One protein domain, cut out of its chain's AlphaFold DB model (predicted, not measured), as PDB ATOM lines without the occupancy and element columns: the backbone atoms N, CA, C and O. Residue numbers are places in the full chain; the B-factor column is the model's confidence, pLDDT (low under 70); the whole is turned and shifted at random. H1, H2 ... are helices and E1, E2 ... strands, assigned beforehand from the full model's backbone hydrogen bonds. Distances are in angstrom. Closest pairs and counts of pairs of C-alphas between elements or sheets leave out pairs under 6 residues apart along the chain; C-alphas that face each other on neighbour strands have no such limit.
ATOM      1  N   ALA A   3      44.060 -41.403 -38.886       97.81
ATOM      2  CA  ALA A   3      44.258 -42.490 -37.937       97.81
ATOM      3  C   ALA A   3      43.659 -43.771 -38.529       97.81
ATOM      4  O   ALA A   3      42.534 -43.732 -39.027       97.81
ATOM      5  N   VAL A   4      44.402 -44.878 -38.486       98.25
ATOM      6  CA  VAL A   4      44.038 -46.147 -39.126       98.25
ATOM      7  C   VAL A   4      44.234 -47.307 -38.147       98.25
ATOM      8  O   VAL A   4      45.356 -47.684 -37.810       98.25
ATOM      9  N   GLY A   5      43.130 -47.894 -37.696       96.94
ATOM     10  CA  GLY A   5      43.115 -49.131 -36.917       96.94
ATOM     11  C   GLY A   5      42.876 -50.348 -37.808       96.94
ATOM     12  O   GLY A   5      42.143 -50.261 -38.793       96.94
ATOM     13  N   ASP A   6      43.455 -51.493 -37.448       95.50
ATOM     14  CA  ASP A   6      43.151 -52.767 -38.107       95.50
ATOM     15  C   ASP A   6      41.706 -53.205 -37.807       95.50
ATOM     16  O   ASP A   6      41.260 -53.195 -36.653       95.50
ATOM     17  N   ALA A   7      40.968 -53.586 -38.848       94.69
ATOM     18  CA  ALA A   7      39.641 -54.172 -38.741       94.69
ATOM     19  C   ALA A   7      39.602 -55.548 -39.425       94.69
ATOM     20  O   ALA A   7      40.417 -55.911 -40.270       94.69
ATOM     21  N   ARG A   8      38.611 -56.370 -39.059       90.50
ATOM     22  CA  ARG A   8      38.474 -57.703 -39.668       90.50
ATOM     23  C   ARG A   8      38.084 -57.602 -41.145       90.50
ATOM     24  O   ARG A   8      37.522 -56.610 -41.577       90.50
ATOM     25  N   ARG A   9      38.277 -58.703 -41.884       90.75
ATOM     26  CA  ARG A   9      37.874 -58.873 -43.297       90.75
ATOM     27  C   ARG A   9      38.564 -57.929 -44.288       90.75
ATOM     28  O   ARG A   9      37.973 -57.586 -45.305       90.75
ATOM     29  N   LYS A  10      39.842 -57.623 -44.053       95.62
ATOM     30  CA  LYS A  10      40.636 -56.745 -44.928       95.62
ATOM     31  C   LYS A  10      40.079 -55.316 -44.989       95.62
ATOM     32  O   LYS A  10      40.078 -54.685 -46.043       95.62
ATOM     33  N   GLU A  11      39.575 -54.838 -43.857       97.00
ATOM     34  CA  GLU A  11      39.048 -53.486 -43.674       97.00
ATOM     35  C   GLU A  11      39.920 -52.732 -42.667       97.00
ATOM     36  O   GLU A  11      40.742 -53.321 -41.964       97.00
ATOM     37  N   VAL A  12      39.705 -51.425 -42.566       97.81
ATOM     38  CA  VAL A  12      40.318 -50.568 -41.551       97.81
ATOM     39  C   VAL A  12      39.258 -49.729 -40.851       97.81
ATOM     40  O   VAL A  12      38.264 -49.329 -41.459       97.81
ATOM     41  N   TYR A  13      39.489 -49.437 -39.574       97.94
ATOM     42  CA  TYR A  13      38.843 -48.310 -38.907       97.94
ATOM     43  C   TYR A  13      39.611 -47.049 -39.275       97.94
ATOM     44  O   TYR A  13      40.820 -47.007 -39.052       97.94
ATOM     45  N   ALA A  14      38.947 -46.020 -39.795       98.25
ATOM     46  CA  ALA A  14      39.634 -44.788 -40.164       98.25
ATOM     47  C   ALA A  14      38.899 -43.537 -39.701       98.25
ATOM     48  O   ALA A  14      37.669 -43.486 -39.715       98.25
ATOM     49  N   ALA A  15      39.671 -42.523 -39.322       98.44
ATOM     50  CA  ALA A  15      39.177 -41.192 -38.999       98.44
ATOM     51  C   ALA A  15      40.181 -40.130 -39.445       98.44
ATOM     52  O   ALA A  15      41.395 -40.323 -39.347       98.44
ATOM     53  N   GLU A  16      39.670 -38.987 -39.886       98.38
ATOM     54  CA  GLU A  16      40.490 -37.811 -40.130       98.38
ATOM     55  C   GLU A  16      40.592 -36.993 -38.847       98.38
ATOM     56  O   GLU A  16      39.587 -36.599 -38.255       98.38
ATOM     57  N   ILE A  17      41.830 -36.764 -38.420       97.06
ATOM     58  CA  ILE A  17      42.169 -36.074 -37.183       97.06
ATOM     59  C   ILE A  17      42.862 -34.755 -37.518       97.06
ATOM     60  O   ILE A  17      43.878 -34.739 -38.232       97.06
ATOM     61  N   ALA A  18      42.343 -33.666 -36.956       96.62
ATOM     62  CA  ALA A  18      42.935 -32.338 -37.015       96.62
ATOM     63  C   ALA A  18      43.360 -31.874 -35.607       96.62
ATOM     64  O   ALA A  18      42.616 -32.094 -34.647       96.62
ATOM     65  N   PRO A  19      44.538 -31.238 -35.452       95.62
ATOM     66  CA  PRO A  19      44.951 -30.654 -34.178       95.62
ATOM     67  C   PRO A  19      43.958 -29.597 -33.692       95.62
ATOM     68  O   PRO A  19      43.458 -28.803 -34.489       95.62
ATOM     69  N   MET A  20      43.721 -29.550 -32.384       94.69
ATOM     70  CA  MET A  20      42.907 -28.523 -31.747       94.69
ATOM     71  C   MET A  20      43.637 -28.000 -30.508       94.69
ATOM     72  O   MET A  20      43.477 -28.488 -29.392       94.69
ATOM     73  N   GLY A  21      44.485 -26.996 -30.731       92.06
ATOM     74  CA  GLY A  21      45.440 -26.552 -29.721       92.06
ATOM     75  C   GLY A  21      46.548 -27.583 -29.495       92.06
ATOM     76  O   GLY A  21      46.858 -28.379 -30.381       92.06
ATOM     77  N   ASN A  22      47.167 -27.537 -28.315       90.75
ATOM     78  CA  ASN A  22      48.335 -28.366 -28.002       90.75
ATOM     79  C   ASN A  22      47.976 -29.737 -27.419       90.75
ATOM     80  O   ASN A  22      48.751 -30.678 -27.574       90.75
ATOM     81  N   ASP A  23      46.825 -29.840 -26.750       95.50
ATOM     82  CA  ASP A  23      46.478 -30.989 -25.903       95.50
ATOM     83  C   ASP A  23      45.207 -31.725 -26.357       95.50
ATOM     84  O   ASP A  23      44.808 -32.698 -25.722       95.50
ATOM     85  N   ASP A  24      44.564 -31.293 -27.448       95.81
ATOM     86  CA  ASP A  24      43.346 -31.922 -27.963       95.81
ATOM     87  C   ASP A  24      43.353 -31.997 -29.495       95.81
ATOM     88  O   ASP A  24      44.176 -31.402 -30.202       95.81
ATOM     89  N   VAL A  25      42.432 -32.793 -30.017       95.88
ATOM     90  CA  VAL A  25      42.234 -33.029 -31.442       95.88
ATOM     91  C   VAL A  25      40.746 -33.097 -31.743       95.88
ATOM     92  O   VAL A  25      39.945 -33.525 -30.910       95.88
ATOM     93  N   THR A  26      40.380 -32.737 -32.968       95.56
ATOM     94  CA  THR A  26      39.024 -32.925 -33.482       95.56
ATOM     95  C   THR A  26      38.995 -33.981 -34.580       95.56
ATOM     96  O   THR A  26      39.974 -34.179 -35.305       95.56
ATOM     97  N   VAL A  27      37.858 -34.665 -34.688       96.50
ATOM     98  CA  VAL A  27      37.578 -35.631 -35.749       96.50
ATOM     99  C   VAL A  27      36.787 -34.908 -36.834       96.50
ATOM    100  O   VAL A  27      35.628 -34.562 -36.623       96.50
ATOM    101  N   THR A  28      37.407 -34.655 -37.987       97.50
ATOM    102  CA  THR A  28      36.759 -33.949 -39.109       97.50
ATOM    103  C   THR A  28      35.993 -34.893 -40.030       97.50
ATOM    104  O   THR A  28      35.108 -34.460 -40.764       97.50
ATOM    105  N   TRP A  29      36.295 -36.192 -39.962       98.00
ATOM    106  CA  TRP A  29      35.553 -37.253 -40.632       98.00
ATOM    107  C   TRP A  29      35.743 -38.600 -39.924       98.00
ATOM    108  O   TRP A  29      36.806 -38.878 -39.363       98.00
ATOM    109  N   GLY A  30      34.720 -39.455 -39.988       96.19
ATOM    110  CA  GLY A  30      34.703 -40.758 -39.326       96.19
ATOM    111  C   GLY A  30      34.456 -40.649 -37.809       96.19
ATOM    112  O   GLY A  30      33.879 -39.668 -37.338       96.19
ATOM    113  N   PRO A  31      34.861 -41.654 -37.010       96.31
ATOM    114  CA  PRO A  31      35.438 -42.919 -37.440       96.31
ATOM    115  C   PRO A  31      34.422 -43.807 -38.170       96.31
ATOM    116  O   PRO A  31      33.270 -43.917 -37.748       96.31
ATOM    117  N   GLU A  32      34.866 -44.470 -39.232       96.75
ATOM    118  CA  GLU A  32      34.075 -45.428 -40.012       96.75
ATOM    119  C   GLU A  32      34.915 -46.644 -40.434       96.75
ATOM    120  O   GLU A  32      36.115 -46.707 -40.158       96.75
ATOM    121  N   VAL A  33      34.264 -47.632 -41.056       97.38
ATOM    122  CA  VAL A  33      34.888 -48.866 -41.556       97.38
ATOM    123  C   VAL A  33      34.841 -48.856 -43.075       97.38
ATOM    124  O   VAL A  33      33.772 -48.671 -43.654       97.38
ATOM    125  N   LEU A  34      35.985 -49.078 -43.711       97.75
ATOM    126  CA  LEU A  34      36.122 -49.131 -45.165       97.75
ATOM    127  C   LEU A  34      37.345 -49.962 -45.569       97.75
ATOM    128  O   LEU A  34      38.166 -50.332 -44.729       97.75
ATOM    129  N   SER A  35      37.477 -50.268 -46.861       98.19
ATOM    130  CA  SER A  35      38.672 -50.947 -47.366       98.19
ATOM    131  C   SER A  35      39.881 -49.997 -47.394       98.19
ATOM    132  O   SER A  35      39.706 -48.793 -47.605       98.19
ATOM    133  N   PRO A  36      41.117 -50.516 -47.262       98.31
ATOM    134  CA  PRO A  36      42.327 -49.708 -47.416       98.31
ATOM    135  C   PRO A  36      42.374 -48.953 -48.751       98.31
ATOM    136  O   PRO A  36      42.758 -47.789 -48.780       98.31
ATOM    137  N   GLN A  37      41.915 -49.578 -49.844       98.38
ATOM    138  CA  GLN A  37      41.885 -48.944 -51.166       98.38
ATOM    139  C   GLN A  37      40.916 -47.759 -51.204       98.38
ATOM    140  O   GLN A  37      41.286 -46.681 -51.656       98.38
ATOM    141  N   ALA A  38      39.700 -47.927 -50.672       98.38
ATOM    142  CA  ALA A  38      38.735 -46.834 -50.603       98.38
ATOM    143  C   ALA A  38      39.257 -45.674 -49.740       98.38
ATOM    144  O   ALA A  38      38.997 -44.509 -50.042       98.38
ATOM    145  N   LEU A  39      40.017 -45.981 -48.683       98.31
ATOM    146  CA  LEU A  39      40.661 -44.964 -47.861       98.31
ATOM    147  C   LEU A  39      41.772 -44.221 -48.623       98.31
ATOM    148  O   LEU A  39      41.823 -42.991 -48.554       98.31
ATOM    149  N   ALA A  40      42.623 -44.943 -49.358       98.12
ATOM    150  CA  ALA A  40      43.690 -44.370 -50.181       98.12
ATOM    151  C   ALA A  40      43.138 -43.442 -51.273       98.12
ATOM    152  O   ALA A  40      43.638 -42.332 -51.453       98.12
ATOM    153  N   ASP A  41      42.067 -43.870 -51.946       98.19
ATOM    154  CA  ASP A  41      41.398 -43.095 -52.995       98.19
ATOM    155  C   ASP A  41      40.767 -41.811 -52.435       98.19
ATOM    156  O   ASP A  41      40.773 -40.766 -53.086       98.19
ATOM    157  N   LYS A  42      40.231 -41.873 -51.208       97.88
ATOM    158  CA  LYS A  42      39.609 -40.727 -50.536       97.88
ATOM    159  C   LYS A  42      40.627 -39.697 -50.045       97.88
ATOM    160  O   LYS A  42      40.347 -38.500 -50.090       97.88
ATOM    161  N   TYR A  43      41.782 -40.152 -49.569       97.38
ATOM    162  CA  TYR A  43      42.809 -39.308 -48.959       97.38
ATOM    163  C   TYR A  43      44.169 -39.476 -49.658       97.38
ATOM    164  O   TYR A  43      45.140 -39.919 -49.033       97.38
ATOM    165  N   PRO A  44      44.274 -39.105 -50.948       95.69
ATOM    166  CA  PRO A  44      45.508 -39.273 -51.701       95.69
ATOM    167  C   PRO A  44      46.639 -38.441 -51.083       95.69
ATOM    168  O   PRO A  44      46.499 -37.241 -50.852       95.69
ATOM    169  N   GLY A  45      47.776 -39.087 -50.811       93.75
ATOM    170  CA  GLY A  45      48.958 -38.438 -50.232       93.75
ATOM    171  C   GLY A  45      48.828 -38.049 -48.755       93.75
ATOM    172  O   GLY A  45      49.679 -37.323 -48.241       93.75
ATOM    173  N   ALA A  46      47.784 -38.502 -48.058       96.75
ATOM    174  CA  ALA A  46      47.653 -38.246 -46.633       96.75
ATOM    175  C   ALA A  46      48.684 -39.028 -45.806       96.75
ATOM    176  O   ALA A  46      49.186 -40.078 -46.197       96.75
ATOM    177  N   ARG A  47      48.967 -38.518 -44.605       97.25
ATOM    178  CA  ARG A  47      49.749 -39.241 -43.599       97.25
ATOM    179  C   ARG A  47      48.838 -40.214 -42.850       97.25
ATOM    180  O   ARG A  47      47.989 -39.760 -42.075       97.25
ATOM    181  N   PHE A  48      49.049 -41.509 -43.065       98.19
ATOM    182  CA  PHE A  48      48.349 -42.604 -42.388       98.19
ATOM    183  C   PHE A  48      49.137 -43.068 -41.158       98.19
ATOM    184  O   PHE A  48      50.345 -43.285 -41.246       98.19
ATOM    185  N   VAL A  49      48.469 -43.193 -40.009       97.62
ATOM    186  CA  VAL A  49      49.111 -43.549 -38.733       97.62
ATOM    187  C   VAL A  49      48.276 -44.575 -37.975       97.62
ATOM    188  O   VAL A  49      47.070 -44.392 -37.822       97.62
ATOM    189  N   GLY A  50      48.928 -45.610 -37.454       97.00
ATOM    190  CA  GLY A  50      48.336 -46.658 -36.625       97.00
ATOM    191  C   GLY A  50      48.529 -48.058 -37.215       97.00
ATOM    192  O   GLY A  50      49.034 -48.200 -38.332       97.00
ATOM    193  N   PRO A  51      48.094 -49.107 -36.501       96.38
ATOM    194  CA  PRO A  51      48.414 -50.489 -36.856       96.38
ATOM    195  C   PRO A  51      47.830 -50.907 -38.212       96.38
ATOM    196  O   PRO A  51      48.440 -51.685 -38.940       96.38
ATOM    197  N   GLY A  52      46.675 -50.357 -38.606       97.12
ATOM    198  CA  GLY A  52      46.114 -50.609 -39.935       97.12
ATOM    199  C   GLY A  52      46.893 -49.909 -41.057       97.12
ATOM    200  O   GLY A  52      46.902 -50.393 -42.184       97.12
ATOM    201  N   ALA A  53      47.576 -48.797 -40.765       97.56
ATOM    202  CA  ALA A  53      48.415 -48.106 -41.743       97.56
ATOM    203  C   ALA A  53      49.688 -48.904 -42.054       97.56
ATOM    204  O   ALA A  53      50.068 -49.007 -43.216       97.56
ATOM    205  N   GLU A  54      50.325 -49.487 -41.034       97.50
ATOM    206  CA  GLU A  54      51.485 -50.369 -41.219       97.50
ATOM    207  C   GLU A  54      51.093 -51.662 -41.953       97.50
ATOM    208  O   GLU A  54      51.749 -52.046 -42.927       97.50
ATOM    209  N   LEU A  55      49.986 -52.292 -41.535       97.69
ATOM    210  CA  LEU A  55      49.495 -53.552 -42.101       97.69
ATOM    211  C   LEU A  55      49.191 -53.467 -43.605       97.69
ATOM    212  O   LEU A  55      49.464 -54.420 -44.331       97.69
ATOM    213  N   TYR A  56      48.636 -52.343 -44.066       97.50
ATOM    214  CA  TYR A  56      48.292 -52.103 -45.474       97.50
ATOM    215  C   TYR A  56      49.198 -51.050 -46.119       97.50
ATOM    216  O   TYR A  56      48.737 -50.255 -46.937       97.50
ATOM    217  N   SER A  57      50.476 -50.996 -45.738       97.06
ATOM    218  CA  SER A  57      51.439 -49.986 -46.215       97.06
ATOM    219  C   SER A  57      51.732 -50.041 -47.723       97.06
ATOM    220  O   SER A  57      52.207 -49.061 -48.300       97.06
ATOM    221  N   ASP A  58      51.407 -51.153 -48.381       96.69
ATOM    222  CA  ASP A  58      51.402 -51.314 -49.837       96.69
ATOM    223  C   ASP A  58      50.276 -50.516 -50.521       96.69
ATOM    224  O   ASP A  58      50.453 -50.037 -51.641       96.69
ATOM    225  N   ILE A  59      49.144 -50.335 -49.836       97.94
ATOM    226  CA  ILE A  59      47.972 -49.572 -50.302       97.94
ATOM    227  C   ILE A  59      47.944 -48.156 -49.707       97.94
ATOM    228  O   ILE A  59      47.435 -47.232 -50.338       97.94
ATOM    229  N   LEU A  60      48.488 -47.982 -48.500       97.69
ATOM    230  CA  LEU A  60      48.569 -46.740 -47.730       97.69
ATOM    231  C   LEU A  60      50.044 -46.313 -47.630       97.69
ATOM    232  O   LEU A  60      50.699 -46.588 -46.620       97.69
ATOM    233  N   PRO A  61      50.606 -45.660 -48.666       94.56
ATOM    234  CA  PRO A  61      52.044 -45.466 -48.775       94.56
ATOM    235  C   PRO A  61      52.593 -44.651 -47.606       94.56
ATOM    236  O   PRO A  61      52.069 -43.590 -47.269       94.56
ATOM    237  N   GLY A  62      53.674 -45.139 -46.996       93.56
ATOM    238  CA  GLY A  62      54.278 -44.488 -45.830       93.56
ATOM    239  C   GLY A  62      53.449 -44.608 -44.549       93.56
ATOM    240  O   GLY A  62      53.688 -43.848 -43.609       93.56
ATOM    241  N   GLY A  63      52.482 -45.530 -44.513       94.81
ATOM    242  CA  GLY A  63      51.777 -45.914 -43.299       94.81
ATOM    243  C   GLY A  63      52.742 -46.438 -42.238       94.81
ATOM    244  O   GLY A  63      53.634 -47.235 -42.525       94.81
ATOM    245  N   LEU A  64      52.582 -45.944 -41.014       94.00
ATOM    246  CA  LEU A  64      53.443 -46.267 -39.879       94.00
ATOM    247  C   LEU A  64      52.573 -46.520 -38.655       94.00
ATOM    248  O   LEU A  64      51.621 -45.771 -38.413       94.00
ATOM    249  N   ASP A  65      52.929 -47.521 -37.860       94.06
ATOM    250  CA  ASP A  65      52.352 -47.670 -36.532       94.06
ATOM    251  C   ASP A  65      52.997 -46.685 -35.546       94.06
ATOM    252  O   ASP A  65      54.133 -46.229 -35.722       94.06
ATOM    253  N   GLN A  66      52.249 -46.315 -34.512       89.69
ATOM    254  CA  GLN A  66      52.727 -45.444 -33.453       89.69
ATOM    255  C   GLN A  66      52.214 -45.916 -32.097       89.69
ATOM    256  O   GLN A  66      51.023 -46.151 -31.899       89.69
ATOM    257  N   VAL A  67      53.130 -45.979 -31.133       90.62
ATOM    258  CA  VAL A  67      52.797 -46.298 -29.746       90.62
ATOM    259  C   VAL A  67      51.882 -45.219 -29.174       90.62
ATOM    260  O   VAL A  67      52.193 -44.028 -29.216       90.62
ATOM    261  N   ILE A  68      50.762 -45.650 -28.599       90.50
ATOM    262  CA  ILE A  68      49.865 -44.774 -27.848       90.50
ATOM    263  C   ILE A  68      50.494 -44.510 -26.481       90.50
ATOM    264  O   ILE A  68      50.553 -45.393 -25.624       90.50
TER     265      ILE A  68
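This is residues 3 to 68 of the 107 residues of an uncharacterized protein of Flaviflexus sp. H23T48 (UniProt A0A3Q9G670). A long hairpin of two strands, E2 and E3, with the short strand E1 added beside E2, makes an antiparallel sheet, and two short helices, H1 and H2, cover one face of it near E1. The hairpin reaches well beyond E1, with its turn at residues 21 to 23 at one far end of the long axis. The printed part has 66 residues, with three named strands and then two named helices in the order E1, E2, E3, H1, H2; the class is mixed, helices and strands. The sheet runs E1, E2, E3. The whole is compact, with a radius of gyration of the C-alphas of 11.4 A and spans of 34 by 23 by 22 A.

E1, residues 3 to 7, begins with C-alpha 3 at (44.258, -42.490, -37.937) and is 12.6 A long. E2, residues 11 to 20, is 27.9 A long and ends with C-alpha 20 at (42.907, -28.523, -31.747). E3, residues 24 to 34, is 25.4 A long and bends by 63 degrees at residue 28. H1, residues 36 to 42, is 9.9 A long. H2, residues 51 to 55, is 6.2 A long and ends with C-alpha 55 at (49.495, -53.552, -42.101).

E1, E2 and E3 form a meander, each strand the antiparallel neighbour of the one before. E1 and E2 are a hairpin at 160 degrees, with N 5 and O 13 within hydrogen-bond range at 2.8 A. E2 and E3 are a hairpin at 163 degrees, with N 16 and O 29 at 2.9 A and N 20 and O 24 at 2.9 A within that range. H2 is on the sheet over E1, at a height of 5.9 A; the closest C-alphas of E1 and H2, those of Asp 6 and Gly 52, are 4.1 A apart. H1 is on the same face as H2, at a height over the sheet of 9.9 A. It lies over E2, with 4 of its C-alphas falling on E2 and 2 on E3, only just too few to be over E3 as well. It runs slantwise to the strands, at 36 degrees to E2 on the local plane. The closest C-alphas of E2 and H1, those of Glu 11 and Pro 36, are 6.2 A apart. H1 and H2 are only just apart, at 8.4 A. Every O i to N i+4 pair is within hydrogen-bond range in H1 and H2.

The C-alphas of Arg 9 and Gly 21, the two farthest apart, are 35.9 A from each other. The printed part has no cut. The links E1 to E2, E2 to E3 and E3 to H1 are tight, and H1 to H2 is short. Residues 56 to 68 hold no named element. The mean pLDDT of the printed part is 96.2, and no printed residue is under 70.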